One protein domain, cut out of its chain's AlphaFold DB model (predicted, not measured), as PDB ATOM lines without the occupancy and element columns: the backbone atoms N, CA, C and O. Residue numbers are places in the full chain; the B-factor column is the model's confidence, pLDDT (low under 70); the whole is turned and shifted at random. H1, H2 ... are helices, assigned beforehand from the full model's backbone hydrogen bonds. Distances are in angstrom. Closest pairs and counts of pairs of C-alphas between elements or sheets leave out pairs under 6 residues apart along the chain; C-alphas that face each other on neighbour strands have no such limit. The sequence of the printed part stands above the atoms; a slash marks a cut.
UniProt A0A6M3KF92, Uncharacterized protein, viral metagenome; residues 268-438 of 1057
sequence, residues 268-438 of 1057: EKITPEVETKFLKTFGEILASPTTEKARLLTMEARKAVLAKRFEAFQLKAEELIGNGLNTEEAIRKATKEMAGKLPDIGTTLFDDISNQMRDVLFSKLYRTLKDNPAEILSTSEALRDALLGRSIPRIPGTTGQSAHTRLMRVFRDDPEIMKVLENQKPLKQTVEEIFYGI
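What this domain is: This is residues 268 to 438 of the 1057 residues of an uncharacterized protein of viral metagenome (UniProt A0A6M3KF92). A cluster of helices is built round H4, and the hairpin of H2 and H3 reaches away from it as an arm, with H3 farthest out. H1, H5, H6 and H8 pack on H4, while H7 packs on H1 and H5. The printed part has 171 residues with eight named helices, H1 to H8 in chain order, and no named strand; its class is all helix, and the helix packing is mostly crossed. It is only just compact, close to loose, with a radius of gyration of the C-alphas of 18.6 A, and its outline is flat, spanning 59 by 44 by 23 A.

How they stand to each other: H1, residues 272 to 287, and H2, residues 291 to 322, form a helical hairpin at a shallow tilt of 21 degrees; their closest C-alphas, Ile 285 and Lys 293, are 6.1 A apart. H2 touches H1 with residues 293 to 304 alone. With residues 306 to 321 alone it touches H3, residues 327 to 338, in a second helical hairpin, closest at the C-alphas of Leu 320 and Ala 330, 5.1 A. H4, residues 349 to 369, is the hub, touching five helices. H1 touches it at a steep tilt of 58 degrees, with the C-alphas of Glu 275 and Val 360 closest at 5.9 A. H2 and H4 only just touch, with 3 pairs of C-alphas within 8 A, the closest being Ala 301 and Ile 353 at 6.8 A. H5, residues 373 to 387, forms a helical hairpin with H4, closest at the C-alphas of Leu 369 and Ile 376, 5.8 A. H6, residues 403 to 410, is about perpendicular to H4 at 86 degrees and touches it, with the C-alphas of Leu 365 and Val 410 closest at 5.8 A. H7, residues 415 to 422, touches H1, closest at the C-alphas of Gly 283 and Glu 416, 5.2 A, but is apart from H4. H8, residues 427 to 436, touches H4, closest at the C-alphas of Ser 354 and Lys 428, 5.5 A. Every O i to N i+4 pair is within hydrogen-bond range in H1, H2, H4, H5, H6, H7 and H8, and 5 of 8 are in H3.

Where its parts are: H1 begins at C-alpha 272 (85.760, 74.453, 89.148) and is 22.3 A long. H2 measures 47.0 A, H3 17.0 A, H4 30.1 A and H5 20.8 A. H6, H7 and H8 are shorter, and H8 ends at C-alpha 436 (99.285, 96.322, 104.617).

The domain as a whole: The two C-alphas farthest apart, Asn 326 and Ile 395, are 59.6 A apart. The printed part has no cut. The link from H5 to H6, residues 388 to 402, is long. Mean pLDDT of the printed part is 78.4; 34 residues are under 70, among them 289 to 296 and 343 to 349.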
ATOM      1  N   GLU A 268      95.954  73.405  82.504       54.44
ATOM      2  CA  GLU A 268      95.719  73.525  83.942       54.44
ATOM      3  C   GLU A 268      94.243  73.601  84.355       54.44
ATOM      4  O   GLU A 268      93.641  74.679  84.395       54.44
ATOM      5  N   LYS A 269      93.655  72.473  84.759       51.78
ATOM      6  CA  LYS A 269      92.348  72.514  85.414       51.78
ATOM      7  C   LYS A 269      92.546  72.663  86.912       51.78
ATOM      8  O   LYS A 269      92.485  71.701  87.674       51.78
ATOM      9  N   ILE A 270      92.666  73.915  87.362       58.91
ATOM     10  CA  ILE A 270      92.127  74.236  88.688       58.91
ATOM     11  C   ILE A 270      90.669  73.769  88.652       58.91
ATOM     12  O   ILE A 270      89.900  74.185  87.784       58.91
ATOM     13  N   THR A 271      90.299  72.834  89.528       73.06
ATOM     14  CA  THR A 271      88.943  72.283  89.493       73.06
ATOM     15  C   THR A 271      87.935  73.424  89.684       73.06
ATOM     16  O   THR A 271      88.204  74.345  90.462       73.06
ATOM     17  N   PRO A 272      86.765  73.394  89.017       74.25
ATOM     18  CA  PRO A 272      85.760  74.453  89.148       74.25
ATOM     19  C   PRO A 272      85.389  74.768  90.605       74.25
ATOM     20  O   PRO A 272      85.088  75.912  90.942       74.25
ATOM     21  N   GLU A 273      85.457  73.766  91.482       74.31
ATOM     22  CA  GLU A 273      85.240  73.906  92.923       74.31
ATOM     23  C   GLU A 273      86.339  74.721  93.617       74.31
ATOM     24  O   GLU A 273      86.030  75.624  94.397       74.31
ATOM     25  N   VAL A 274      87.616  74.442  93.324       72.75
ATOM     26  CA  VAL A 274      88.753  75.201  93.872       72.75
ATOM     27  C   VAL A 274      88.748  76.622  93.318       72.75
ATOM     28  O   VAL A 274      88.923  77.563  94.085       72.75
ATOM     29  N   GLU A 275      88.462  76.793  92.025       77.06
ATOM     30  CA  GLU A 275      88.330  78.099  91.366       77.06
ATOM     31  C   GLU A 275      87.245  78.954  92.043       77.06
ATOM     32  O   GLU A 275      87.508  80.075  92.481       77.06
ATOM     33  N   THR A 276      86.044  78.394  92.216       82.00
ATOM     34  CA  THR A 276      84.904  79.084  92.842       82.00
ATOM     35  C   THR A 276      85.207  79.444  94.293       82.00
ATOM     36  O   THR A 276      84.924  80.555  94.742       82.00
ATOM     37  N   LYS A 277      85.814  78.524  95.046       80.38
ATOM     38  CA  LYS A 277      86.149  78.758  96.448       80.38
ATOM     39  C   LYS A 277      87.256  79.799  96.609       80.38
ATOM     40  O   LYS A 277      87.190  80.607  97.537       80.38
ATOM     41  N   PHE A 278      88.242  79.803  95.714       79.62
ATOM     42  CA  PHE A 278      89.329  80.778  95.712       79.62
ATOM     43  C   PHE A 278      88.812  82.183  95.388       79.62
ATOM     44  O   PHE A 278      89.086  83.111  96.148       79.62
ATOM     45  N   LEU A 279      87.979  82.326  94.346       82.44
ATOM     46  CA  LEU A 279      87.333  83.596  93.986       82.44
ATOM     47  C   LEU A 279      86.435  84.125  95.099       82.44
ATOM     48  O   LEU A 279      86.549  85.290  95.472       82.44
ATOM     49  N   LYS A 280      85.611  83.256  95.695       84.50
ATOM     50  CA  LYS A 280      84.748  83.624  96.819       84.50
ATOM     51  C   LYS A 280      85.557  84.103  98.023       84.50
ATOM     52  O   LYS A 280      85.279  85.165  98.566       84.50
ATOM     53  N   THR A 281      86.582  83.346  98.419       78.12
ATOM     54  CA  THR A 281      87.437  83.696  99.568       78.12
ATOM     55  C   THR A 281      88.178  85.007  99.319       78.12
ATOM     56  O   THR A 281      88.306  85.827 100.225       78.12
ATOM     57  N   PHE A 282      88.640  85.237  98.088       80.75
ATOM     58  CA  PHE A 282      89.265  86.498  97.720       80.75
ATOM     59  C   PHE A 282      88.269  87.655  97.742       80.75
ATOM     60  O   PHE A 282      88.540  88.653  98.398       80.75
ATOM     61  N   GLY A 283      87.083  87.506  97.144       79.06
ATOM     62  CA  GLY A 283      86.003  88.493  97.225       79.06
ATOM     63  C   GLY A 283      85.622  88.847  98.668       79.06
ATOM     64  O   GLY A 283      85.477  90.016  99.009       79.06
ATOM     65  N   GLU A 284      85.560  87.855  99.557       77.62
ATOM     66  CA  GLU A 284      85.310  88.055 100.991       77.62
ATOM     67  C   GLU A 284      86.440  88.797 101.724       77.62
ATOM     68  O   GLU A 284      86.188  89.395 102.777       77.62
ATOM     69  N   ILE A 285      87.675  88.738 101.216       75.12
ATOM     70  CA  ILE A 285      88.829  89.497 101.724       75.12
ATOM     71  C   ILE A 285      88.791  90.928 101.211       75.12
ATOM     72  O   ILE A 285      89.021  91.842 101.997       75.12
ATOM     73  N   LEU A 286      88.460  91.119  99.929       73.44
ATOM     74  CA  LEU A 286      88.253  92.442  99.339       73.44
ATOM     75  C   LEU A 286      87.171  93.214 100.112       73.44
ATOM     76  O   LEU A 286      87.345  94.394 100.403       73.44
ATOM     77  N   ALA A 287      86.088  92.532 100.498       73.00
ATOM     78  CA  ALA A 287      84.986  93.123 101.254       73.00
ATOM     79  C   ALA A 287      85.327  93.409 102.730       73.00
ATOM     80  O   ALA A 287      84.793  94.353 103.312       73.00
ATOM     81  N   SER A 288      86.186  92.599 103.361       73.44
ATOM     82  CA  SER A 288      86.636  92.829 104.740       73.44
ATOM     83  C   SER A 288      88.002  92.155 105.002       73.44
ATOM     84  O   SER A 288      88.046  90.940 105.254       73.44
ATOM     85  N   PRO A 289      89.121  92.894 104.968       68.50
ATOM     86  CA  PRO A 289      90.443  92.312 105.161       68.50
ATOM     87  C   PRO A 289      90.694  91.987 106.636       68.50
ATOM     88  O   PRO A 289      90.813  92.876 107.474       68.50
ATOM     89  N   THR A 290      90.800  90.700 106.966       68.44
ATOM     90  CA  THR A 290      91.262  90.244 108.285       68.44
ATOM     91  C   THR A 290      92.429  89.275 108.131       68.44
ATOM     92  O   THR A 290      92.526  88.535 107.147       68.44
ATOM     93  N   THR A 291      93.308  89.229 109.133       55.56
ATOM     94  CA  THR A 291      94.467  88.318 109.158       55.56
ATOM     95  C   THR A 291      94.053  86.844 109.042       55.56
ATOM     96  O   THR A 291      94.773  86.029 108.465       55.56
ATOM     97  N   GLU A 292      92.867  86.490 109.546       58.50
ATOM     98  CA  GLU A 292      92.291  85.149 109.422       58.50
ATOM     99  C   GLU A 292      91.959  84.805 107.964       58.50
ATOM    100  O   GLU A 292      92.356  83.747 107.468       58.50
ATOM    101  N   LYS A 293      91.301  85.721 107.247       65.38
ATOM    102  CA  LYS A 293      90.924  85.504 105.848       65.38
ATOM    103  C   LYS A 293      92.143  85.500 104.919       65.38
ATOM    104  O   LYS A 293      92.249  84.630 104.060       65.38
ATOM    105  N   ALA A 294      93.129  86.363 105.166       59.81
ATOM    106  CA  ALA A 294      94.432  86.337 104.492       59.81
ATOM    107  C   ALA A 294      95.132  84.963 104.592       59.81
ATOM    108  O   ALA A 294      95.697  84.444 103.619       59.81
ATOM    109  N   ARG A 295      95.043  84.321 105.763       61.38
ATOM    110  CA  ARG A 295      95.565  82.966 105.971       61.38
ATOM    111  C   ARG A 295      94.764  81.916 105.201       61.38
ATOM    112  O   ARG A 295      95.366  81.003 104.637       61.38
ATOM    113  N   LEU A 296      93.435  82.036 105.162       67.25
ATOM    114  CA  LEU A 296      92.570  81.143 104.383       67.25
ATOM    115  C   LEU A 296      92.884  81.219 102.883       67.25
ATOM    116  O   LEU A 296      93.018  80.175 102.248       67.25
ATOM    117  N   LEU A 297      93.113  82.418 102.345       71.00
ATOM    118  CA  LEU A 297      93.531  82.605 100.953       71.00
ATOM    119  C   LEU A 297      94.877  81.937 100.659       71.00
ATOM    120  O   LEU A 297      95.002  81.212  99.678       71.00
ATOM    121  N   THR A 298      95.857  82.098 101.553       65.88
ATOM    122  CA  THR A 298      97.162  81.420 101.432       65.88
ATOM    123  C   THR A 298      97.003  79.894 101.451       65.88
ATOM    124  O   THR A 298      97.691  79.173 100.731       65.88
ATOM    125  N   MET A 299      96.078  79.366 102.259       67.94
ATOM    126  CA  MET A 299      95.798  77.930 102.303       67.94
ATOM    127  C   MET A 299      95.136  77.417 101.021       67.94
ATOM    128  O   MET A 299      95.513  76.348 100.548       67.94
ATOM    129  N   GLU A 300      94.171  78.144 100.457       72.06
ATOM    130  CA  GLU A 300      93.536  77.753  99.192       72.06
ATOM    131  C   GLU A 300      94.520  77.879  98.011       72.06
ATOM    132  O   GLU A 300      94.583  76.978  97.175       72.06
ATOM    133  N   ALA A 301      95.405  78.880  98.028       68.31
ATOM    134  CA  ALA A 301      96.510  79.023  97.076       68.31
ATOM    135  C   ALA A 301      97.448  77.797  97.076       68.31
ATOM    136  O   ALA A 301      97.789  77.222  96.040       68.31
ATOM    137  N   ARG A 302      97.823  77.318  98.270       74.25
ATOM    138  CA  ARG A 302      98.629  76.094  98.424       74.25
ATOM    139  C   ARG A 302      97.935  74.861  97.854       74.25
ATOM    140  O   ARG A 302      98.606  74.013  97.270       74.25
ATOM    141  N   LYS A 303      96.616  74.748  98.030       70.94
ATOM    142  CA  LYS A 303      95.842  73.622  97.490       70.94
ATOM    143  C   LYS A 303      95.817  73.641  95.967       70.94
ATOM    144  O   LYS A 303      96.021  72.589  95.376       70.94
ATOM    145  N   ALA A 304      95.631  74.808  95.349       69.69
ATOM    146  CA  ALA A 304      95.656  74.943  93.895       69.69
ATOM    147  C   ALA A 304      97.017  74.524  93.306       69.69
ATOM    148  O   ALA A 304      97.067  73.732  92.369       69.69
ATOM    149  N   VAL A 305      98.129  74.963  93.914       72.50
ATOM    150  CA  VAL A 305      99.487  74.564  93.488       72.50
ATOM    151  C   VAL A 305      99.718  73.061  93.651       72.50
ATOM    152  O   VAL A 305     100.299  72.426  92.774       72.50
ATOM    153  N   LEU A 306      99.265  72.473  94.762       71.56
ATOM    154  CA  LEU A 306      99.388  71.031  94.983       71.56
ATOM    155  C   LEU A 306      98.546  70.218  93.999       71.56
ATOM    156  O   LEU A 306      99.012  69.177  93.550       71.56
ATOM    157  N   ALA A 307      97.349  70.693  93.647       68.75
ATOM    158  CA  ALA A 307      96.502  70.053  92.648       68.75
ATOM    159  C   ALA A 307      97.189  70.033  91.272       68.75
ATOM    160  O   ALA A 307      97.333  68.957  90.697       68.75
ATOM    161  N   LYS A 308      97.721  71.181  90.817       73.12
ATOM    162  CA  LYS A 308      98.488  71.279  89.557       73.12
ATOM    163  C   LYS A 308      99.683  70.313  89.537       73.12
ATOM    164  O   LYS A 308      99.892  69.594  88.565       73.12
ATOM    165  N   ARG A 309     100.454  70.247  90.629       82.38
ATOM    166  CA  ARG A 309     101.614  69.339  90.732       82.38
ATOM    167  C   ARG A 309     101.224  67.865  90.747       82.38
ATOM    168  O   ARG A 309     101.934  67.039  90.183       82.38
ATOM    169  N   PHE A 310     100.114  67.530  91.400       68.44
ATOM    170  CA  PHE A 310      99.635  66.154  91.471       68.44
ATOM    171  C   PHE A 310      99.157  65.645  90.110       68.44
ATOM    172  O   PHE A 310      99.448  64.510  89.745       68.44
ATOM    173  N   GLU A 311      98.498  66.497  89.333       70.88
ATOM    174  CA  GLU A 311      98.099  66.180  87.962       70.88
ATOM    175  C   GLU A 311      99.325  66.002  87.049       70.88
ATOM    176  O   GLU A 311      99.431  64.996  86.348       70.88
ATOM    177  N   ALA A 312     100.320  66.895  87.142       75.31
ATOM    178  CA  ALA A 312     101.593  66.746  86.427       75.31
ATOM    179  C   ALA A 312     102.321  65.439  86.795       75.31
ATOM    180  O   ALA A 312     102.867  64.752  85.932       75.31
ATOM    181  N   PHE A 313     102.276  65.054  88.073       88.12
ATOM    182  CA  PHE A 313     102.781  63.766  88.538       88.12
ATOM    183  C   PHE A 313     102.053  62.585  87.876       88.12
ATOM    184  O   PHE A 313     102.718  61.642  87.450       88.12
ATOM    185  N   GLN A 314     100.720  62.620  87.778       76.81
ATOM    186  CA  GLN A 314      99.940  61.541  87.161       76.81
ATOM    187  C   GLN A 314     100.273  61.390  85.677       76.81
ATOM    188  O   GLN A 314     100.642  60.296  85.253       76.81
ATOM    189  N   LEU A 315     100.263  62.495  84.928       81.50
ATOM    190  CA  LEU A 315     100.601  62.497  83.504       81.50
ATOM    191  C   LEU A 315     102.023  61.983  83.262       81.50
ATOM    192  O   LEU A 315     102.242  61.136  82.399       81.50
ATOM    193  N   LYS A 316     102.995  62.420  84.074       84.94
ATOM    194  CA  LYS A 316     104.380  61.952  83.952       84.94
ATOM    195  C   LYS A 316     104.525  60.475  84.313       84.94
ATOM    196  O   LYS A 316     105.334  59.774  83.708       84.94
ATOM    197  N   ALA A 317     103.778  59.991  85.304       78.19
ATOM    198  CA  ALA A 317     103.792  58.583  85.677       78.19
ATOM    199  C   ALA A 317     103.217  57.710  84.551       78.19
ATOM    200  O   ALA A 317     103.828  56.703  84.204       78.19
ATOM    201  N   GLU A 318     102.099  58.121  83.954       82.94
ATOM    202  CA  GLU A 318     101.459  57.428  82.831       82.94
ATOM    203  C   GLU A 318     102.338  57.433  81.576       82.94
ATOM    204  O   GLU A 318     102.551  56.377  80.984       82.94
ATOM    205  N   GLU A 319     102.939  58.574  81.228       90.94
ATOM    206  CA  GLU A 319     103.897  58.698  80.120       90.94
ATOM    207  C   GLU A 319     105.087  57.741  80.299       90.94
ATOM    208  O   GLU A 319     105.467  57.012  79.385       90.94
ATOM    209  N   LEU A 320     105.674  57.699  81.500       88.50
ATOM    210  CA  LEU A 320     106.829  56.844  81.780       88.50
ATOM    211  C   LEU A 320     106.470  55.352  81.750       88.50
ATOM    212  O   LEU A 320     107.279  54.553  81.279       88.50
ATOM    213  N   ILE A 321     105.273  54.980  82.213       86.62
ATOM    214  CA  ILE A 321     104.759  53.606  82.098       86.62
ATOM    215  C   ILE A 321     104.520  53.252  80.625       86.62
ATOM    216  O   ILE A 321     104.916  52.172  80.191       86.62
ATOM    217  N   GLY A 322     103.932  54.164  79.842       82.25
ATOM    218  CA  GLY A 322     103.720  53.996  78.400       82.25
ATOM    219  C   GLY A 322     105.026  53.801  77.625       82.25
ATOM    220  O   GLY A 322     105.089  52.981  76.714       82.25
ATOM    221  N   ASN A 323     106.101  54.452  78.073       89.81
ATOM    222  CA  ASN A 323     107.456  54.295  77.538       89.81
ATOM    223  C   ASN A 323     108.182  53.026  78.036       89.81
ATOM    224  O   ASN A 323     109.396  52.899  77.880       89.81
ATOM    225  N   GLY A 324     107.460  52.085  78.649       77.81
ATOM    226  CA  GLY A 324     107.984  50.780  79.049       77.81
ATOM    227  C   GLY A 324     108.789  50.776  80.350       77.81
ATOM    228  O   GLY A 324     109.395  49.751  80.670       77.81
ATOM    229  N   LEU A 325     108.802  51.870  81.130       83.19
ATOM    230  CA  LEU A 325     109.382  51.808  82.472       83.19
ATOM    231  C   LEU A 325     108.492  50.985  83.402       83.19
ATOM    232  O   LEU A 325     107.270  51.114  83.435       83.19
ATOM    233  N   ASN A 326     109.156  50.212  84.258       90.69
ATOM    234  CA  ASN A 326     108.569  49.641  85.463       90.69
ATOM    235  C   ASN A 326     107.768  50.721  86.223       90.69
ATOM    236  O   ASN A 326     108.295  51.797  86.511       90.69
ATOM    237  N   THR A 327     106.528  50.400  86.606       76.62
ATOM    238  CA  THR A 327     105.612  51.259  87.375       76.62
ATOM    239  C   THR A 327     106.273  51.921  88.591       76.62
ATOM    240  O   THR A 327     106.056  53.103  88.844       76.62
ATOM    241  N   GLU A 328     107.128  51.209  89.324       67.12
ATOM    242  CA  GLU A 328     107.860  51.741  90.477       67.12
ATOM    243  C   GLU A 328     108.900  52.800  90.072       67.12
ATOM    244  O   GLU A 328     109.027  53.847  90.715       67.12
ATOM    245  N   GLU A 329     109.629  52.572  88.979       77.31
ATOM    246  CA  GLU A 329     110.613  53.531  88.475       77.31
ATOM    247  C   GLU A 329     109.955  54.750  87.828       77.31
ATOM    248  O   GLU A 329     110.443  55.870  88.009       77.31
ATOM    249  N   ALA A 330     108.835  54.537  87.137       80.69
ATOM    250  CA  ALA A 330     107.998  55.581  86.567       80.69
ATOM    251  C   ALA A 330     107.454  56.509  87.661       80.69
ATOM    252  O   ALA A 330     107.693  57.715  87.617       80.69
ATOM    253  N   ILE A 331     106.851  55.949  88.718       76.44
ATOM    254  CA  ILE A 331     106.375  56.709  89.884       76.44
ATOM    255  C   ILE A 331     107.531  57.465  90.553       76.44
ATOM    256  O   ILE A 331     107.401  58.647  90.885       76.44
ATOM    257  N   ARG A 332     108.697  56.827  90.723       81.00
ATOM    258  CA  ARG A 332     109.873  57.468  91.334       81.00
ATOM    259  C   ARG A 332     110.359  58.673  90.528       81.00
ATOM    260  O   ARG A 332     110.721  59.687  91.126       81.00
ATOM    261  N   LYS A 333     110.394  58.573  89.197       80.31
ATOM    262  CA  LYS A 333     110.797  59.678  88.314       80.31
ATOM    263  C   LYS A 333     109.728  60.777  88.276       80.31
ATOM    264  O   LYS A 333     110.092  61.942  88.421       80.31
ATOM    265  N   ALA A 334     108.447  60.415  88.202       80.69
ATOM    266  CA  ALA A 334     107.320  61.349  88.221       80.69
ATOM    267  C   ALA A 334     107.214  62.140  89.536       80.69
ATOM    268  O   ALA A 334     106.816  63.299  89.535       80.69
ATOM    269  N   THR A 335     107.650  61.566  90.667       82.75
ATOM    270  CA  THR A 335     107.625  62.229  91.991       82.75
ATOM    271  C   THR A 335     108.381  63.568  92.014       82.75
ATOM    272  O   THR A 335     108.120  64.405  92.878       82.75
ATOM    273  N   LYS A 336     109.299  63.813  91.067       82.62
ATOM    274  CA  LYS A 336     109.989  65.104  90.935       82.62
ATOM    275  C   LYS A 336     109.035  66.266  90.624       82.62
ATOM    276  O   LYS A 336     109.295  67.361  91.114       82.62
ATOM    277  N   GLU A 337     107.916  66.016  89.943       81.56
ATOM    278  CA  GLU A 337     106.884  67.025  89.640       81.56
ATOM    279  C   GLU A 337     106.168  67.540  90.905       81.56
ATOM    280  O   GLU A 337     105.628  68.644  90.937       81.56
ATOM    281  N   MET A 338     106.224  66.779  92.006       75.19
ATOM    282  CA  MET A 338     105.670  67.191  93.302       75.19
ATOM    283  C   MET A 338     106.603  68.120  94.099       75.19
ATOM    284  O   MET A 338     106.187  68.691  95.114       75.19
ATOM    285  N   ALA A 339     107.862  68.278  93.682       68.19
ATOM    286  CA  ALA A 339     108.852  69.080  94.396       68.19
ATOM    287  C   ALA A 339     108.663  70.596  94.167       68.19
ATOM    288  O   ALA A 339     108.110  71.036  93.166       68.19
ATOM    289  N   GLY A 340     109.124  71.420  95.116       70.88
ATOM    290  CA  GLY A 340     109.098  72.889  95.034       70.88
ATOM    291  C   GLY A 340     108.487  73.548  96.272       70.88
ATOM    292  O   GLY A 340     107.673  72.943  96.973       70.88
ATOM    293  N   LYS A 341     108.862  74.800  96.564       65.56
ATOM    294  CA  LYS A 341     108.294  75.540  97.705       65.56
ATOM    295  C   LYS A 341     106.806  75.816  97.469       65.56
ATOM    296  O   LYS A 341     106.383  76.028  96.333       65.56
ATOM    297  N   LEU A 342     106.015  75.736  98.534       71.38
ATOM    298  CA  LEU A 342     104.622  76.175  98.531       71.38
ATOM    299  C   LEU A 342     104.578  77.672  98.876       71.38
ATOM    300  O   LEU A 342     105.448  78.109  99.632       71.38
ATOM    301  N   PRO A 343     103.577  78.430  98.388       64.31
ATOM    302  CA  PRO A 343     103.421  79.843  98.734       64.31
ATOM    303  C   PRO A 343     103.444  80.027 100.254       64.31
ATOM    304  O   PRO A 343     102.729  79.316 100.961       64.31
ATOM    305  N   ASP A 344     104.260  80.929 100.788       60.00
ATOM    306  CA  ASP A 344     104.335  81.211 102.226       60.00
ATOM    307  C   ASP A 344     104.219  82.706 102.490       60.00
ATOM    308  O   ASP A 344     104.422  83.503 101.584       60.00
ATOM    309  N   ILE A 345     103.887  83.084 103.724       58.03
ATOM    310  CA  ILE A 345     103.546  84.468 104.104       58.03
ATOM    311  C   ILE A 345     104.754  85.442 103.948       58.03
ATOM    312  O   ILE A 345     104.612  86.648 104.111       58.03
ATOM    313  N   GLY A 346     105.946  84.937 103.594       59.22
ATOM    314  CA  GLY A 346     107.172  85.703 103.317       59.22
ATOM    315  C   GLY A 346     107.341  86.198 101.868       59.22
ATOM    316  O   GLY A 346     106.419  86.135 101.069       59.22
ATOM    317  N   THR A 347     108.551  86.686 101.546       50.19
ATOM    318  CA  THR A 347     108.968  87.633 100.471       50.19
ATOM    319  C   THR A 347     108.417  87.495  99.037       50.19
ATOM    320  O   THR A 347     108.668  88.397  98.245       50.19
ATOM    321  N   THR A 348     107.678  86.442  98.675       59.50
ATOM    322  CA  THR A 348     107.018  86.280  97.357       59.50
ATOM    323  C   THR A 348     105.494  86.135  97.434       59.50
ATOM    324  O   THR A 348     104.852  85.980  96.400       59.50
ATOM    325  N   LEU A 349     104.892  86.225  98.630       66.56
ATOM    326  CA  LEU A 349     103.458  86.015  98.880       66.56
ATOM    327  C   LEU A 349     102.560  86.774  97.896       66.56
ATOM    328  O   LEU A 349     101.608  86.211  97.360       66.56
ATOM    329  N   PHE A 350     102.861  88.052  97.667       72.38
ATOM    330  CA  PHE A 350     102.053  88.916  96.813       72.38
ATOM    331  C   PHE A 350     102.143  88.515  95.346       72.38
ATOM    332  O   PHE A 350     101.121  88.499  94.667       72.38
ATOM    333  N   ASP A 351     103.329  88.130  94.878       73.75
ATOM    334  CA  ASP A 351     103.531  87.641  93.515       73.75
ATOM    335  C   ASP A 351     102.835  86.291  93.316       73.75
ATOM    336  O   ASP A 351     102.106  86.109  92.343       73.75
ATOM    337  N   ASP A 352     102.965  85.380  94.280       71.56
ATOM    338  CA  ASP A 352     102.368  84.045  94.222       71.56
ATOM    339  C   ASP A 352     100.831  84.102  94.248       71.56
ATOM    340  O   ASP A 352     100.171  83.438  93.446       71.56
ATOM    341  N   ILE A 353     100.244  84.921  95.130       75.00
ATOM    342  CA  ILE A 353      98.787  85.118  95.200       75.00
ATOM    343  C   ILE A 353      98.280  85.851  93.955       75.00
ATOM    344  O   ILE A 353      97.239  85.474  93.418       75.00
ATOM    345  N   SER A 354      99.003  86.862  93.464       80.62
ATOM    346  CA  SER A 354      98.590  87.621  92.276       80.62
ATOM    347  C   SER A 354      98.635  86.772  91.010       80.62
ATOM    348  O   SER A 354      97.705  86.834  90.209       80.62
ATOM    349  N   ASN A 355      99.671  85.947  90.844       80.19
ATOM    350  CA  ASN A 355      99.789  85.034  89.708       80.19
ATOM    351  C   ASN A 355      98.695  83.962  89.747       80.19
ATOM    352  O   ASN A 355      98.019  83.740  88.750       80.19
ATOM    353  N   GLN A 356      98.427  83.373  90.914       78.50
ATOM    354  CA  GLN A 356      97.348  82.387  91.030       78.50
ATOM    355  C   GLN A 356      95.964  82.999  90.830       78.50
ATOM    356  O   GLN A 356      95.107  82.396  90.191       78.50
ATOM    357  N   MET A 357      95.732  84.204  91.348       83.25
ATOM    358  CA  MET A 357      94.490  84.927  91.104       83.25
ATOM    359  C   MET A 357      94.322  85.242  89.618       83.25
ATOM    360  O   MET A 357      93.237  85.060  89.075       83.25
ATOM    361  N   ARG A 358      95.399  85.647  88.938       86.94
ATOM    362  CA  ARG A 358      95.402  85.839  87.488       86.94
ATOM    363  C   ARG A 358      94.968  84.559  86.769       86.94
ATOM    364  O   ARG A 358      94.012  84.620  86.000       86.94
ATOM    365  N   ASP A 359      95.584  83.418  87.068       83.81
ATOM    366  CA  ASP A 359      95.234  82.125  86.459       83.81
ATOM    367  C   ASP A 359      93.754  81.774  86.671       83.81
ATOM    368  O   ASP A 359      93.047  81.409  85.732       83.81
ATOM    369  N   VAL A 360      93.257  81.942  87.898       84.69
ATOM    370  CA  VAL A 360      91.862  81.659  88.271       84.69
ATOM    371  C   VAL A 360      90.882  82.567  87.515       84.69
ATOM    372  O   VAL A 360      89.857  82.088  87.026       84.69
ATOM    373  N   LEU A 361      91.193  83.858  87.362       90.06
ATOM    374  CA  LEU A 361      90.357  84.804  86.611       90.06
ATOM    375  C   LEU A 361      90.314  84.466  85.113       90.06
ATOM    376  O   LEU A 361      89.239  84.501  84.509       90.06
ATOM    377  N   PHE A 362      91.452  84.101  84.513       91.38
ATOM    378  CA  PHE A 362      91.505  83.678  83.110       91.38
ATOM    379  C   PHE A 362      90.826  82.318  82.888       91.38
ATOM    380  O   PHE A 362      90.125  82.161  81.888       91.38
ATOM    381  N   SER A 363      90.938  81.379  83.834       85.31
ATOM    382  CA  SER A 363      90.201  80.104  83.815       85.31
ATOM    383  C   SER A 363      88.689  80.336  83.810       85.31
ATOM    384  O   SER A 363      87.977  79.812  82.947       85.31
ATOM    385  N   LYS A 364      88.187  81.196  84.709       90.81
ATOM    386  CA  LYS A 364      86.760  81.536  84.762       90.81
ATOM    387  C   LYS A 364      86.279  82.208  83.476       90.81
ATOM    388  O   LYS A 364      85.199  81.877  82.982       90.81
ATOM    389  N   LEU A 365      87.076  83.118  82.910       91.12
ATOM    390  CA  LEU A 365      86.785  83.759  81.626       91.12
ATOM    391  C   LEU A 365      86.687  82.736  80.497       91.12
ATOM    392  O   LEU A 365      85.684  82.719  79.781       91.12
ATOM    393  N   TYR A 366      87.691  81.867  80.369       88.56
ATOM    394  CA  TYR A 366      87.720  80.829  79.346       88.56
ATOM    395  C   TYR A 366      86.515  79.897  79.469       88.56
ATOM    396  O   TYR A 366      85.825  79.662  78.484       88.56
ATOM    397  N   ARG A 367      86.192  79.423  80.680       84.88
ATOM    398  CA  ARG A 367      85.053  78.519  80.892       84.88
ATOM    399  C   ARG A 367      83.717  79.169  80.536       84.88
ATOM    400  O   ARG A 367      82.873  78.507  79.936       84.88
ATOM    401  N   THR A 368      83.520  80.434  80.904       89.44
ATOM    402  CA  THR A 368      82.261  81.152  80.654       89.44
ATOM    403  C   THR A 368      82.074  81.496  79.176       89.44
ATOM    404  O   THR A 368      80.944  81.530  78.697       89.44
ATOM    405  N   LEU A 369      83.164  81.743  78.446       87.25
ATOM    406  CA  LEU A 369      83.127  82.172  77.044       87.25
ATOM    407  C   LEU A 369      83.597  81.095  76.057       87.25
ATOM    408  O   LEU A 369      83.775  81.410  74.884       87.25
ATOM    409  N   LYS A 370      83.779  79.843  76.499       86.44
ATOM    410  CA  LYS A 370      84.355  78.736  75.707       86.44
ATOM    411  C   LYS A 370      83.703  78.549  74.330       86.44
ATOM    412  O   LYS A 370      84.379  78.161  73.386       86.44
ATOM    413  N   ASP A 371      82.411  78.861  74.221       86.44
ATOM    414  CA  ASP A 371      81.615  78.674  73.007       86.44
ATOM    415  C   ASP A 371      81.726  79.868  72.030       86.44
ATOM    416  O   ASP A 371      81.211  79.803  70.919       86.44
ATOM    417  N   ASN A 372      82.430  80.951  72.406       85.25
ATOM    418  CA  ASN A 372      82.593  82.178  71.613       85.25
ATOM    419  C   ASN A 372      84.071  82.638  71.540       85.25
ATOM    420  O   ASN A 372      84.461  83.597  72.216       85.25
ATOM    421  N   PRO A 373      84.913  82.032  70.679       78.38
ATOM    422  CA  PRO A 373      86.358  82.297  70.629       78.38
ATOM    423  C   PRO A 373      86.748  83.765  70.384       78.38
ATOM    424  O   PRO A 373      87.707  84.268  70.970       78.38
ATOM    425  N   ALA A 374      85.979  84.486  69.560       77.31
ATOM    426  CA  ALA A 374      86.203  85.909  69.294       77.31
ATOM    427  C   ALA A 374      85.944  86.789  70.537       77.31
ATOM    428  O   ALA A 374      86.628  87.793  70.771       77.31
ATOM    429  N   GLU A 375      84.982  86.396  71.377       82.62
ATOM    430  CA  GLU A 375      84.728  87.068  72.650       82.62
ATOM    431  C   GLU A 375      85.788  86.718  73.696       82.62
ATOM    432  O   GLU A 375      86.147  87.596  74.481       82.62
ATOM    433  N   ILE A 376      86.337  85.495  73.693       84.62
ATOM    434  CA  ILE A 376      87.461  85.121  74.570       84.62
ATOM    435  C   ILE A 376      88.640  86.055  74.318       84.62
ATOM    436  O   ILE A 376      89.138  86.658  75.265       84.62
ATOM    437  N   LEU A 377      89.046  86.229  73.056       79.12
ATOM    438  CA  LEU A 377      90.203  87.054  72.709       79.12
ATOM    439  C   LEU A 377      90.019  88.499  73.198       79.12
ATOM    440  O   LEU A 377      90.795  88.978  74.024       79.12
ATOM    441  N   SER A 378      88.925  89.148  72.794       81.75
ATOM    442  CA  SER A 378      88.649  90.547  73.149       81.75
ATOM    443  C   SER A 378      88.379  90.778  74.644       81.75
ATOM    444  O   SER A 378      88.651  91.860  75.163       81.75
ATOM    445  N   THR A 379      87.845  89.786  75.364       88.81
ATOM    446  CA  THR A 379      87.598  89.893  76.815       88.81
ATOM    447  C   THR A 379      88.857  89.564  77.621       88.81
ATOM    448  O   THR A 379      89.072  90.153  78.677       88.81
ATOM    449  N   SER A 380      89.721  88.676  77.121       87.69
ATOM    450  CA  SER A 380      91.004  88.339  77.749       87.69
ATOM    451  C   SER A 380      91.984  89.515  77.717       87.69
ATOM    452  O   SER A 380      92.675  89.763  78.705       87.69
ATOM    453  N   GLU A 381      91.989  90.295  76.630       84.06
ATOM    454  CA  GLU A 381      92.763  91.534  76.535       84.06
ATOM    455  C   GLU A 381      92.263  92.579  77.531       84.06
ATOM    456  O   GLU A 381      93.061  93.140  78.280       84.06
ATOM    457  N   ALA A 382      90.943  92.757  77.624       88.06
ATOM    458  CA  ALA A 382      90.335  93.667  78.587       88.06
ATOM    459  C   ALA A 382      90.625  93.269  80.043       88.06
ATOM    460  O   ALA A 382      90.926  94.131  80.865       88.06
ATOM    461  N   LEU A 383      90.576  91.970  80.361       91.62
ATOM    462  CA  LEU A 383      90.961  91.456  81.675       91.62
ATOM    463  C   LEU A 383      92.449  91.706  81.944       91.62
ATOM    464  O   LEU A 383      92.806  92.160  83.026       91.62
ATOM    465  N   ARG A 384      93.326  91.453  80.965       88.88
ATOM    466  CA  ARG A 384      94.767  91.715  81.094       88.88
ATOM    467  C   ARG A 384      95.041  93.188  81.377       88.88
ATOM    468  O   ARG A 384      95.833  93.488  82.263       88.88
ATOM    469  N   ASP A 385      94.393  94.084  80.642       87.25
ATOM    470  CA  ASP A 385      94.545  95.524  80.826       87.25
ATOM    471  C   ASP A 385      94.027  95.965  82.202       87.25
ATOM    472  O   ASP A 385      94.735  96.687  82.904       87.25
ATOM    473  N   ALA A 386      92.878  95.445  82.649       87.56
ATOM    474  CA  ALA A 386      92.354  95.697  83.992       87.56
ATOM    475  C   ALA A 386      93.328  95.247  85.096       87.56
ATOM    476  O   ALA A 386      93.605  95.994  86.030       87.56
ATOM    477  N   LEU A 387      93.917  94.052  84.964       88.88
ATOM    478  CA  LEU A 387      94.881  93.509  85.930       88.88
ATOM    479  C   LEU A 387      96.210  94.277  85.973       88.88
ATOM    480  O   LEU A 387      96.926  94.210  86.975       88.88
ATOM    481  N   LEU A 388      96.531  95.012  84.906       83.50
ATOM    482  CA  LEU A 388      97.660  95.942  84.830       83.50
ATOM    483  C   LEU A 388      97.299  97.358  85.320       83.50
ATOM    484  O   LEU A 388      98.147  98.245  85.260       83.50
ATOM    485  N   GLY A 389      96.070  97.577  85.798       84.81
ATOM    486  CA  GLY A 389      95.577  98.876  86.260       84.81
ATOM    487  C   GLY A 389      95.170  99.837  85.138       84.81
ATOM    488  O   GLY A 389      95.041 101.033  85.371       84.81
ATOM    489  N   ARG A 390      94.974  99.358  83.907       88.69
ATOM    490  CA  ARG A 390      94.511 100.193  82.788       88.69
ATOM    491  C   ARG A 390      92.985 100.261  82.762       88.69
ATOM    492  O   ARG A 390      92.294  99.349  83.209       88.69
ATOM    493  N   SER A 391      92.442 101.345  82.209       84.94
ATOM    494  CA  SER A 391      90.993 101.539  82.098       84.94
ATOM    495  C   SER A 391      90.349 100.516  81.159       84.94
ATOM    496  O   SER A 391      90.792 100.355  80.022       84.94
ATOM    497  N   ILE A 392      89.249  99.899  81.592       87.25
ATOM    498  CA  ILE A 392      88.452  98.991  80.759       87.25
ATOM    499  C   ILE A 392      87.582  99.816  79.790       87.25
ATOM    500  O   ILE A 392      86.776 100.630  80.255       87.25
ATOM    501  N   PRO A 393      87.667  99.606  78.462       84.12
ATOM    502  CA  PRO A 393      86.822 100.313  77.501       84.12
ATOM    503  C   PRO A 393      85.323 100.055  77.736       84.12
ATOM    504  O   PRO A 393      84.852  98.915  77.699       84.12
ATOM    505  N   ARG A 394      84.557 101.133  77.950       86.38
ATOM    506  CA  ARG A 394      83.090 101.096  78.148       86.38
ATOM    507  C   ARG A 394      82.289 101.357  76.874       86.38
ATOM    508  O   ARG A 394      81.076 101.176  76.865       86.38
ATOM    509  N   ILE A 395      82.956 101.765  75.798       80.81
ATOM    510  CA  ILE A 395      82.311 102.029  74.512       80.81
ATOM    511  C   ILE A 395      82.116 100.683  73.787       80.81
ATOM    512  O   ILE A 395      83.083  99.922  73.674       80.81
ATOM    513  N   PRO A 396      80.892 100.339  73.344       77.88
ATOM    514  CA  PRO A 396      80.646  99.150  72.529       77.88
ATOM    515  C   PRO A 396      81.425  99.203  71.212       77.88
ATOM    516  O   PRO A 396      81.563 100.266  70.609       77.88
ATOM    517  N   GLY A 397      81.932  98.054  70.763       70.25
ATOM    518  CA  GLY A 397      82.542  97.939  69.437       70.25
ATOM    519  C   GLY A 397      81.481  97.893  68.334       70.25
ATOM    520  O   GLY A 397      80.294  97.736  68.606       70.25
ATOM    521  N   THR A 398      81.905  97.963  67.071       68.31
ATOM    522  CA  THR A 398      81.006  97.960  65.899       68.31
ATOM    523  C   THR A 398      80.165  96.686  65.750       68.31
ATOM    524  O   THR A 398      79.146  96.713  65.068       68.31
ATOM    525  N   THR A 399      80.553  95.583  66.397       63.22
ATOM    526  CA  THR A 399      79.878  94.276  66.301       63.22
ATOM    527  C   THR A 399      79.629  93.595  67.655       63.22
ATOM    528  O   THR A 399      79.304  92.411  67.693       63.22
ATOM    529  N   GLY A 400      79.740  94.305  68.788       66.12
ATOM    530  CA  GLY A 400      79.540  93.677  70.099       66.12
ATOM    531  C   GLY A 400      79.469  94.632  71.291       66.12
ATOM    532  O   GLY A 400      79.775  95.818  71.192       66.12
ATOM    533  N   GLN A 401      79.072  94.088  72.447       79.69
ATOM    534  CA  GLN A 401      78.978  94.818  73.719       79.69
ATOM    535  C   GLN A 401      80.328  95.447  74.125       79.69
ATOM    536  O   GLN A 401      81.377  95.112  73.576       79.69
ATOM    537  N   SER A 402      80.336  96.372  75.087       87.88
ATOM    538  CA  SER A 402      81.601  96.933  75.579       87.88
ATOM    539  C   SER A 402      82.455  95.869  76.286       87.88
ATOM    540  O   SER A 402      81.932  94.865  76.781       87.88
ATOM    541  N   ALA A 403      83.771  96.085  76.357       85.56
ATOM    542  CA  ALA A 403      84.678  95.192  77.082       85.56
ATOM    543  C   ALA A 403      84.288  95.068  78.565       85.56
ATOM    544  O   ALA A 403      84.329  93.978  79.137       85.56
ATOM    545  N   HIS A 404      83.813  96.169  79.150       90.75
ATOM    546  CA  HIS A 404      83.256  96.208  80.501       90.75
ATOM    547  C   HIS A 404      82.018  95.317  80.656       90.75
ATOM    548  O   HIS A 404      81.969  94.481  81.557       90.75
ATOM    549  N   THR A 405      81.057  95.408  79.733       88.69
ATOM    550  CA  THR A 405      79.837  94.585  79.764       88.69
ATOM    551  C   THR A 405      80.155  93.090  79.643       88.69
ATOM    552  O   THR A 405      79.533  92.267  80.315       88.69
ATOM    553  N   ARG A 406      81.164  92.724  78.839       89.94
ATOM    554  CA  ARG A 406      81.615  91.329  78.722       89.94
ATOM    555  C   ARG A 406      82.256  90.813  80.009       89.94
ATOM    556  O   ARG A 406      81.935  89.702  80.421       89.94
ATOM    557  N   LEU A 407      83.092  91.611  80.676       90.88
ATOM    558  CA  LEU A 407      83.669  91.241  81.977       90.88
ATOM    559  C   LEU A 407      82.595  91.123  83.068       90.88
ATOM    560  O   LEU A 407      82.594  90.139  83.803       90.88
ATOM    561  N   MET A 408      81.621  92.037  83.097       90.19
ATOM    562  CA  MET A 408      80.456  91.955  83.992       90.19
ATOM    563  C   MET A 408      79.654  90.668  83.794       90.19
ATOM    564  O   MET A 408      79.127  90.109  84.752       90.19
ATOM    565  N   ARG A 409      79.566  90.168  82.556       91.06
ATOM    566  CA  ARG A 409      78.918  88.886  82.263       91.06
ATOM    567  C   ARG A 409      79.736  87.698  82.781       91.06
ATOM    568  O   ARG A 409      79.145  86.744  83.272       91.06
ATOM    569  N   VAL A 410      81.069  87.759  82.694       91.38
ATOM    570  CA  VAL A 410      81.982  86.700  83.174       91.38
ATOM    571  C   VAL A 410      82.013  86.613  84.705       91.38
ATOM    572  O   VAL A 410      82.008  85.515  85.259       91.38
ATOM    573  N   PHE A 411      82.019  87.758  85.389       93.62
ATOM    574  CA  PHE A 411      82.144  87.854  86.848       93.62
ATOM    575  C   PHE A 411      80.841  88.288  87.529       93.62
ATOM    576  O   PHE A 411      80.867  88.879  88.606       93.62
ATOM    577  N   ARG A 412      79.690  87.981  86.916       89.50
ATOM    578  CA  ARG A 412      78.362  88.363  87.427       89.50
ATOM    579  C   ARG A 412      78.129  87.916  88.873       89.50
ATOM    580  O   ARG A 412      77.494  88.639  89.636       89.50
ATOM    581  N   ASP A 413      78.658  86.750  89.229       87.88
ATOM    582  CA  ASP A 413      78.491  86.144  90.553       87.88
ATOM    583  C   ASP A 413      79.524  86.644  91.584       87.88
ATOM    584  O   ASP A 413      79.401  86.331  92.767       87.88
ATOM    585  N   ASP A 414      80.515  87.442  91.164       88.62
ATOM    586  CA  ASP A 414      81.606  87.943  92.011       88.62
ATOM    587  C   ASP A 414      81.719  89.485  91.939       88.62
ATOM    588  O   ASP A 414      82.688  90.029  91.394       88.62
ATOM    589  N   PRO A 415      80.754  90.237  92.501       87.31
ATOM    590  CA  PRO A 415      80.709  91.699  92.375       87.31
ATOM    591  C   PRO A 415      81.937  92.405  92.975       87.31
ATOM    592  O   PRO A 415      82.346  93.458  92.489       87.31
ATOM    593  N   GLU A 416      82.562  91.820  93.999       86.12
ATOM    594  CA  GLU A 416      83.780  92.362  94.614       86.12
ATOM    595  C   GLU A 416      84.997  92.277  93.678       86.12
ATOM    596  O   GLU A 416      85.836  93.178  93.668       86.12
ATOM    597  N   ILE A 417      85.061  91.250  92.822       86.06
ATOM    598  CA  ILE A 417      86.102  91.125  91.792       86.06
ATOM    599  C   ILE A 417      85.937  92.231  90.751       86.06
ATOM    600  O   ILE A 417      86.918  92.873  90.378       86.06
ATOM    601  N   MET A 418      84.700  92.504  90.325       90.44
ATOM    602  CA  MET A 418      84.426  93.587  89.378       90.44
ATOM    603  C   MET A 418      84.822  94.956  89.931       90.44
ATOM    604  O   MET A 418      85.447  95.730  89.211       90.44
ATOM    605  N   LYS A 419      84.563  95.233  91.218       86.19
ATOM    606  CA  LYS A 419      85.033  96.472  91.863       86.19
ATOM    607  C   LYS A 419      86.554  96.614  91.788       86.19
ATOM    608  O   LYS A 419      87.052  97.691  91.483       86.19
ATOM    609  N   VAL A 420      87.303  95.533  92.015       84.69
ATOM    610  CA  VAL A 420      88.773  95.558  91.916       84.69
ATOM    611  C   VAL A 420      89.251  95.793  90.490       84.69
ATOM    612  O   VAL A 420      90.137  96.620  90.286       84.69
ATOM    613  N   LEU A 421      88.646  95.126  89.506       86.69
ATOM    614  CA  LEU A 421      88.986  95.327  88.095       86.69
ATOM    615  C   LEU A 421      88.684  96.761  87.621       86.69
ATOM    616  O   LEU A 421      89.349  97.266  86.720       86.69
ATOM    617  N   GLU A 422      87.711  97.436  88.235       86.19
ATOM    618  CA  GLU A 422      87.360  98.827  87.932       86.19
ATOM    619  C   GLU A 422      88.247  99.868  88.624       86.19
ATOM    620  O   GLU A 422      88.356 100.986  88.123       86.19
ATOM    621  N   ASN A 423      88.916  99.513  89.725       82.88
ATOM    622  CA  ASN A 423      89.707 100.442  90.540       82.88
ATOM    623  C   ASN A 423      91.013 100.925  89.874       82.88
ATOM    624  O   ASN A 423      91.746 101.695  90.490       82.88
ATOM    625  N   GLN A 424      91.311 100.500  88.636       86.56
ATOM    626  CA  GLN A 424      92.480 100.920  87.838       86.56
ATOM    627  C   GLN A 424      93.823 100.792  88.581       86.56
ATOM    628  O   GLN A 424      94.760 101.554  88.351       86.56
ATOM    629  N   LYS A 425      93.940  99.808  89.476       87.38
ATOM    630  CA  LYS A 425      95.194  99.472  90.155       87.38
ATOM    631  C   LYS A 425      95.698  98.114  89.675       87.38
ATOM    632  O   LYS A 425      94.883  97.220  89.453       87.38
ATOM    633  N   PRO A 426      97.023  97.917  89.551       87.44
ATOM    634  CA  PRO A 426      97.576  96.593  89.314       87.44
ATOM    635  C   PRO A 426      97.098  95.599  90.378       87.44
ATOM    636  O   PRO A 426      97.013  95.937  91.565       87.44
ATOM    637  N   LEU A 427      96.828  94.354  89.973       83.81
ATOM    638  CA  LEU A 427      96.320  93.322  90.886       83.81
ATOM    639  C   LEU A 427      97.247  93.138  92.096       83.81
ATOM    640  O   LEU A 427      96.778  93.131  93.230       83.81
ATOM    641  N   LYS A 428      98.562  93.091  91.857       82.75
ATOM    642  CA  LYS A 428      99.582  92.998  92.909       82.75
ATOM    643  C   LYS A 428      99.464  94.117  93.941       82.75
ATOM    644  O   LYS A 428      99.424  93.837  95.133       82.75
ATOM    645  N   GLN A 429      99.334  95.361  93.483       82.50
ATOM    646  CA  GLN A 429      99.199  96.518  94.365       82.50
ATOM    647  C   GLN A 429      97.901  96.453  95.180       82.50
ATOM    648  O   GLN A 429      97.897  96.776  96.362       82.50
ATOM    649  N   THR A 430      96.808  95.981  94.579       80.00
ATOM    650  CA  THR A 430      95.537  95.791  95.294       80.00
ATOM    651  C   THR A 430      95.672  94.746  96.402       80.00
ATOM    652  O   THR A 430      95.209  94.965  97.518       80.00
ATOM    653  N   VAL A 431      96.345  93.624  96.126       76.25
ATOM    654  CA  VAL A 431      96.608  92.587  97.134       76.25
ATOM    655  C   VAL A 431      97.541  93.120  98.229       76.25
ATOM    656  O   VAL A 431      97.292  92.881  99.405       76.25
ATOM    657  N   GLU A 432      98.575  93.881  97.882       78.00
ATOM    658  CA  GLU A 432      99.482  94.493  98.859       78.00
ATOM    659  C   GLU A 432      98.755  95.482  99.785       78.00
ATOM    660  O   GLU A 432      98.872  95.375 101.005       78.00
ATOM    661  N   GLU A 433      97.948  96.399  99.244       74.62
ATOM    662  CA  GLU A 433      97.204  97.396 100.030       74.62
ATOM    663  C   GLU A 433      96.220  96.753 101.019       74.62
ATOM    664  O   GLU A 433      96.067  97.221 102.145       74.62
ATOM    665  N   ILE A 434      95.598  95.640 100.636       70.12
ATOM    666  CA  ILE A 434      94.675  94.875 101.486       70.12
ATOM    667  C   ILE A 434      95.391  94.243 102.676       70.12
ATOM    668  O   ILE A 434      94.830  94.165 103.768       70.12
ATOM    669  N   PHE A 435      96.623  93.786 102.474       63.91
ATOM    670  CA  PHE A 435      97.407  93.134 103.517       63.91
ATOM    671  C   PHE A 435      98.145  94.139 104.409       63.91
ATOM    672  O   PHE A 435      98.265  93.900 105.610       63.91
ATOM    673  N   TYR A 436      98.601  95.269 103.859       65.56
ATOM    674  CA  TYR A 436      99.285  96.322 104.617       65.56
ATOM    675  C   TYR A 436      98.335  97.363 105.234       65.56
ATOM    676  O   TYR A 436      98.712  98.037 106.189       65.56
ATOM    677  N   GLY A 437      97.095  97.477 104.748       54.78
ATOM    678  CA  GLY A 437      96.059  98.363 105.295       54.78
ATOM    679  C   GLY A 437      95.424  97.879 106.605       54.78
ATOM    680  O   GLY A 437      94.609  98.591 107.193       54.78
ATOM    681  N   ILE A 438      95.796  96.689 107.088       50.53
ATOM    682  CA  ILE A 438      95.323  96.125 108.355       50.53
ATOM    683  C   ILE A 438      96.054  96.833 109.504       50.53
ATOM    684  O   ILE A 438      97.109  96.388 109.958       50.53
TER     685      ILE A 438